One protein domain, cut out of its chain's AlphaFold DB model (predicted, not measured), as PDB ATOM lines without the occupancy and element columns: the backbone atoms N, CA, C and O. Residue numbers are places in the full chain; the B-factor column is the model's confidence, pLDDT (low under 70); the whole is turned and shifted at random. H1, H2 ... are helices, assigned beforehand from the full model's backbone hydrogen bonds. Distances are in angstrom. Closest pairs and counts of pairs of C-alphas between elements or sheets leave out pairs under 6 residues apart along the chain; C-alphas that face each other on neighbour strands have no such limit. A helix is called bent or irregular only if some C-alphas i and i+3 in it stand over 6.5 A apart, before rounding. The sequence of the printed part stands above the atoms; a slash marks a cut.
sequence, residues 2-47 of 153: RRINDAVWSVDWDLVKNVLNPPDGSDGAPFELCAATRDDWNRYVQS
ATOM      1  N   ARG A   2     -54.218   0.588  15.392       68.88
ATOM      2  CA  ARG A   2     -54.245  -0.630  16.219       68.88
ATOM      3  C   ARG A   2     -54.181  -1.939  15.421       68.88
ATOM      4  O   ARG A   2     -53.343  -2.766  15.706       68.88
ATOM      5  N   ARG A   3     -54.951  -2.069  14.336       72.50
ATOM      6  CA  ARG A   3     -54.943  -3.269  13.481       72.50
ATOM      7  C   ARG A   3     -53.575  -3.623  12.866       72.50
ATOM      8  O   ARG A   3     -53.244  -4.799  12.837       72.50
ATOM      9  N   ILE A   4     -52.810  -2.647  12.361       70.62
ATOM     10  CA  ILE A   4     -51.493  -2.911  11.741       70.62
ATOM     11  C   ILE A   4     -50.465  -3.218  12.834       70.62
ATOM     12  O   ILE A   4     -49.743  -4.201  12.726       70.62
ATOM     13  N   ASN A   5     -50.443  -2.430  13.913       71.31
ATOM     14  CA  ASN A   5     -49.511  -2.653  15.024       71.31
ATOM     15  C   ASN A   5     -49.778  -3.986  15.734       71.31
ATOM     16  O   ASN A   5     -48.839  -4.736  15.969       71.31
ATOM     17  N   ASP A   6     -51.043  -4.324  15.987       78.81
ATOM     18  CA  ASP A   6     -51.436  -5.612  16.560       78.81
ATOM     19  C   ASP A   6     -51.022  -6.766  15.634       78.81
ATOM     20  O   ASP A   6     -50.520  -7.775  16.122       78.81
ATOM     21  N   ALA A   7     -51.154  -6.606  14.308       77.69
ATOM     22  CA  ALA A   7     -50.677  -7.600  13.349       77.69
ATOM     23  C   ALA A   7     -49.158  -7.794  13.458       77.69
ATOM     24  O   ALA A   7     -48.724  -8.927  13.644       77.69
ATOM     25  N   VAL A   8     -48.362  -6.714  13.432       73.88
ATOM     26  CA  VAL A   8     -46.893  -6.793  13.575       73.88
ATOM     27  C   VAL A   8     -46.487  -7.402  14.921       73.88
ATOM     28  O   VAL A   8     -45.585  -8.234  14.973       73.88
ATOM     29  N   TRP A   9     -47.144  -7.023  16.016       79.38
ATOM     30  CA  TRP A   9     -46.863  -7.578  17.341       79.38
ATOM     31  C   TRP A   9     -47.265  -9.046  17.476       79.38
ATOM     32  O   TRP A   9     -46.667  -9.762  18.274       79.38
ATOM     33  N   SER A  10     -48.248  -9.499  16.699       80.62
ATOM     34  CA  SER A  10     -48.683 -10.897  16.670       80.62
ATOM     35  C   SER A  10     -47.837 -11.798  15.765       80.62
ATOM     36  O   SER A  10     -48.104 -12.997  15.695       80.62
ATOM     37  N   VAL A  11     -46.833 -11.244  15.071       83.31
ATOM     38  CA  VAL A  11     -45.976 -12.005  14.153       83.31
ATOM     39  C   VAL A  11     -45.175 -13.060  14.903       83.31
ATOM     40  O   VAL A  11     -44.364 -12.751  15.778       83.31
ATOM     41  N   ASP A  12     -45.336 -14.308  14.474       85.69
ATOM     42  CA  ASP A  12     -44.387 -15.371  14.772       85.69
ATOM     43  C   ASP A  12     -43.144 -15.192  13.889       85.69
ATOM     44  O   ASP A  12     -43.115 -15.547  12.708       85.69
ATOM     45  N   TRP A  13     -42.105 -14.588  14.464       82.25
ATOM     46  CA  TRP A  13     -40.872 -14.282  13.745       82.25
ATOM     47  C   TRP A  13     -40.083 -15.520  13.327       82.25
ATOM     48  O   TRP A  13     -39.290 -15.431  12.389       82.25
ATOM     49  N   ASP A  14     -40.274 -16.661  13.984       84.88
ATOM     50  CA  ASP A  14     -39.603 -17.895  13.590       84.88
ATOM     51  C   ASP A  14     -40.311 -18.531  12.392       84.88
ATOM     52  O   ASP A  14     -39.643 -18.976  11.456       84.88
ATOM     53  N   LEU A  15     -41.645 -18.451  12.336       83.06
ATOM     54  CA  LEU A  15     -42.396 -18.771  11.122       83.06
ATOM     55  C   LEU A  15     -41.970 -17.876   9.950       83.06
ATOM     56  O   LEU A  15     -41.682 -18.393   8.872       83.06
ATOM     57  N   VAL A  16     -41.870 -16.559  10.156       78.44
ATOM     58  CA  VAL A  16     -41.416 -15.623   9.112       78.44
ATOM     59  C   VAL A  16     -40.029 -15.996   8.596       78.44
ATOM     60  O   VAL A  16     -39.830 -16.073   7.386       78.44
ATOM     61  N   LYS A  17     -39.069 -16.281   9.485       78.31
ATOM     62  CA  LYS A  17     -37.720 -16.702   9.072       78.31
ATOM     63  C   LYS A  17     -37.744 -17.983   8.248       78.31
ATOM     64  O   LYS A  17     -37.024 -18.040   7.260       78.31
ATOM     65  N   ASN A  18     -38.553 -18.969   8.632       78.38
ATOM     66  CA  ASN A  18     -38.669 -20.238   7.912       78.38
ATOM     67  C   ASN A  18     -39.345 -20.071   6.545       78.38
ATOM     68  O   ASN A  18     -38.981 -20.755   5.601       78.38
ATOM     69  N   VAL A  19     -40.319 -19.168   6.429       75.75
ATOM     70  CA  VAL A  19     -40.993 -18.870   5.156       75.75
ATOM     71  C   VAL A  19     -40.068 -18.111   4.200       75.75
ATOM     72  O   VAL A  19     -40.063 -18.393   3.005       75.75
ATOM     73  N   LEU A  20     -39.270 -17.179   4.728       71.31
ATOM     74  CA  LEU A  20     -38.317 -16.385   3.947       71.31
ATOM     75  C   LEU A  20     -36.997 -17.119   3.663       71.31
ATOM     76  O   LEU A  20     -36.303 -16.760   2.721       71.31
ATOM     77  N   ASN A  21     -36.631 -18.110   4.478       79.06
ATOM     78  CA  ASN A  21     -35.437 -18.942   4.315       79.06
ATOM     79  C   ASN A  21     -35.814 -20.415   4.527       79.06
ATOM     80  O   ASN A  21     -35.533 -20.982   5.591       79.06
ATOM     81  N   PRO A  22     -36.501 -21.033   3.558       77.12
ATOM     82  CA  PRO A  22     -36.998 -22.385   3.724       77.12
ATOM     83  C   PRO A  22     -35.840 -23.391   3.848       77.12
ATOM     84  O   PRO A  22     -34.810 -23.252   3.182       77.12
ATOM     85  N   PRO A  23     -35.981 -24.433   4.693       76.44
ATOM     86  CA  PRO A  23     -34.908 -25.399   4.949       76.44
ATOM     87  C   PRO A  23     -34.476 -26.205   3.719       76.44
ATOM     88  O   PRO A  23     -33.399 -26.799   3.718       76.44
ATOM     89  N   ASP A  24     -35.329 -26.266   2.699       80.31
ATOM     90  CA  ASP A  24     -35.081 -26.966   1.439       80.31
ATOM     91  C   ASP A  24     -34.246 -26.144   0.441       80.31
ATOM     92  O   ASP A  24     -33.900 -26.652  -0.626       80.31
ATOM     93  N   GLY A  25     -33.884 -24.906   0.798       73.38
ATOM     94  CA  GLY A  25     -33.075 -24.017  -0.030       73.38
ATOM     95  C   GLY A  25     -33.821 -23.420  -1.223       73.38
ATOM     96  O   GLY A  25     -33.169 -22.894  -2.123       73.38
ATOM     97  N   SER A  26     -35.153 -23.513  -1.254       75.06
ATOM     98  CA  SER A  26     -35.975 -22.796  -2.232       75.06
ATOM     99  C   SER A  26     -36.005 -21.285  -1.959       75.06
ATOM    100  O   SER A  26     -35.582 -20.815  -0.902       75.06
ATOM    101  N   ASP A  27     -36.529 -20.509  -2.909       65.88
ATOM    102  CA  ASP A  27     -36.569 -19.038  -2.844       65.88
ATOM    103  C   ASP A  27     -37.548 -18.481  -1.779       65.88
ATOM    104  O   ASP A  27     -37.729 -17.267  -1.670       65.88
ATOM    105  N   GLY A  28     -38.181 -19.352  -0.982       68.75
ATOM    106  CA  GLY A  28     -39.193 -18.978   0.007       68.75
ATOM    107  C   GLY A  28     -40.552 -18.656  -0.611       68.75
ATOM    108  O   GLY A  28     -40.747 -18.712  -1.824       68.75
ATOM    109  N   ALA A  29     -41.520 -18.325   0.244       67.31
ATOM    110  CA  ALA A  29     -42.834 -17.836  -0.176       67.31
ATOM    111  C   ALA A  29     -43.096 -16.436   0.405       67.31
ATOM    112  O   ALA A  29     -42.579 -16.110   1.475       67.31
ATOM    113  N   PRO A  30     -43.919 -15.596  -0.247       65.94
ATOM    114  CA  PRO A  30     -44.349 -14.337   0.347       65.94
ATOM    115  C   PRO A  30     -45.062 -14.574   1.684       65.94
ATOM    116  O   PRO A  30     -45.965 -15.405   1.780       65.94
ATOM    117  N   PHE A  31     -44.686 -13.811   2.710       72.62
ATOM    118  CA  PHE A  31     -45.374 -13.814   3.999       72.62
ATOM    119  C   PHE A  31     -46.333 -12.622   4.072       72.62
ATOM    120  O   PHE A  31     -45.906 -11.474   4.214       72.62
ATOM    121  N   GLU A  32     -47.639 -12.878   3.963       73.81
ATOM    122  CA  GLU A  32     -48.643 -11.829   4.140       73.81
ATOM    123  C   GLU A  32     -48.823 -11.518   5.630       73.81
ATOM    124  O   GLU A  32     -49.346 -12.324   6.396       73.81
ATOM    125  N   LEU A  33     -48.413 -10.316   6.035       72.62
ATOM    126  CA  LEU A  33     -48.599  -9.833   7.400       72.62
ATOM    127  C   LEU A  33     -50.064  -9.463   7.685       72.62
ATOM    128  O   LEU A  33     -50.655  -9.911   8.664       72.62
ATOM    129  N   CYS A  34     -50.634  -8.583   6.858       75.44
ATOM    130  CA  CYS A  34     -52.048  -8.224   6.883       75.44
ATOM    131  C   CYS A  34     -52.443  -7.483   5.598       75.44
ATOM    132  O   CYS A  34     -51.636  -6.761   5.011       75.44
ATOM    133  N   ALA A  35     -53.718  -7.571   5.221       77.19
ATOM    134  CA  ALA A  35     -54.291  -6.705   4.199       77.19
ATOM    135  C   ALA A  35     -54.594  -5.310   4.779       77.19
ATOM    136  O   ALA A  35     -55.449  -5.171   5.661       77.19
ATOM    137  N   ALA A  36     -53.949  -4.268   4.264       75.69
ATOM    138  CA  ALA A  36     -54.184  -2.881   4.665       75.69
ATOM    139  C   ALA A  36     -54.641  -2.032   3.472       75.69
ATOM    140  O   ALA A  36     -54.144  -2.185   2.355       75.69
ATOM    141  N   THR A  37     -55.603  -1.136   3.707       77.44
ATOM    142  CA  THR A  37     -56.052  -0.187   2.681       77.44
ATOM    143  C   THR A  37     -55.091   0.995   2.568       77.44
ATOM    144  O   THR A  37     -54.281   1.248   3.460       77.44
ATOM    145  N   ARG A  38     -55.212   1.770   1.486       68.81
ATOM    146  CA  ARG A  38     -54.449   3.014   1.294       68.81
ATOM    147  C   ARG A  38     -54.609   3.982   2.471       68.81
ATOM    148  O   ARG A  38     -53.624   4.525   2.959       68.81
ATOM    149  N   ASP A  39     -55.830   4.145   2.967       76.31
ATOM    150  CA  ASP A  39     -56.105   5.033   4.098       76.31
ATOM    151  C   ASP A  39     -55.505   4.512   5.406       76.31
ATOM    152  O   ASP A  39     -55.110   5.300   6.268       76.31
ATOM    153  N   ASP A  40     -55.416   3.189   5.567       75.94
ATOM    154  CA  ASP A  40     -54.758   2.594   6.728       75.94
ATOM    155  C   ASP A  40     -53.257   2.905   6.733       75.94
ATOM    156  O   ASP A  40     -52.725   3.247   7.791       75.94
ATOM    157  N   TRP A  41     -52.608   2.876   5.563       74.00
ATOM    158  CA  TRP A  41     -51.206   3.270   5.387       74.00
ATOM    159  C   TRP A  41     -50.977   4.770   5.582       74.00
ATOM    160  O   TRP A  41     -50.061   5.153   6.306       74.00
ATOM    161  N   ASN A  42     -51.833   5.625   5.017       75.19
ATOM    162  CA  ASN A  42     -51.724   7.076   5.194       75.19
ATOM    163  C   ASN A  42     -51.831   7.476   6.671       75.19
ATOM    164  O   ASN A  42     -51.015   8.251   7.170       75.19
ATOM    165  N   ARG A  43     -52.789   6.887   7.403       74.44
ATOM    166  CA  ARG A  43     -52.904   7.093   8.855       74.44
ATOM    167  C   ARG A  43     -51.686   6.559   9.611       74.44
ATOM    168  O   ARG A  43     -51.299   7.159  10.607       74.44
ATOM    169  N   TYR A  44     -51.095   5.456   9.149       73.38
ATOM    170  CA  TYR A  44     -49.899   4.866   9.750       73.38
ATOM    171  C   TYR A  44     -48.682   5.788   9.668       73.38
ATOM    172  O   TYR A  44     -48.103   6.133  10.700       73.38
ATOM    173  N   VAL A  45     -48.353   6.250   8.460       71.06
ATOM    174  CA  VAL A  45     -47.213   7.144   8.199       71.06
ATOM    175  C   VAL A  45     -47.347   8.473   8.946       71.06
ATOM    176  O   VAL A  45     -46.352   9.033   9.383       71.06
ATOM    177  N   GLN A  46     -48.561   8.979   9.145       73.06
ATOM    178  CA  GLN A  46     -48.781  10.254   9.837       73.06
ATOM    179  C   GLN A  46     -48.818  10.148  11.371       73.06
ATOM    180  O   GLN A  46     -48.916  11.170  12.046       73.06
ATOM    181  N   SER A  47     -48.778   8.941  11.942       70.00
ATOM    182  CA  SER A  47     -48.876   8.750  13.395       70.00
ATOM    183  C   SER A  47     -47.533   8.931  14.113       70.00
ATOM    184  O   SER A  47     -46.481   8.656  13.546       70.00
TER     185      SER A  47
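AT A GLANCE: This is residues 2 to 47 of the 153 residues of an uncharacterized protein of Phytophthora sojae (strain P6497) (UniProt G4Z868). The printed part is a long, open loop of chain: two short helices, H1 and H2, follow each other along one long side, and residues 21 to 37, with no named element, turn back beyond H2 and run along the other side to a third short helix, H3, which ends up near H1. No helix touches another. The printed part has 46 residues with three named helices, in the order H1, H2, H3, and no named strand; its class is all helix. It is loose, with a radius of gyration of the C-alphas of 13.5 A, and has the outline of a rod, 40 by 18 by 14 A.

HOW THE PARTS SIT: H1, residues 2 to 9, and H3, residues 38 to 45, are near each other, with 6 pairs of C-alphas within 10 A but no pair within 8 A. H1 is apart from H2, residues 13 to 20, although a tight link of 3 residues joins them. H2 and H3 are apart, and a long link of 17 residues joins them. In H1, H2 and H3 every O i to N i+4 pair is within hydrogen-bond range.

IN THESE COORDINATES: H1, H2 and H3 have 8 residues each. H1 begins at C-alpha 2 at (-54.245, -0.630, 16.219) and is 10.2 A long from first to last C-alpha. H2 measures 10.3 A in the same way and ends at C-alpha 20 at (-38.317, -16.385, 3.947). H3 measures 10.8 A and ends at C-alpha 45 at (-47.213, 7.144, 8.199). No helix is bent or irregular.

THE WHOLE: The two C-alphas farthest apart, those of Asp 24 and Gln 46, are 40.5 A apart, while the first and last printed C-alphas, of Arg 2 and Ser 47, are 11.2 A apart. The printed part has no cut. The mean pLDDT of the printed part is 75.2, and the model's confidence is under 70 at residue 2, residues 27 to 30 and residue 38.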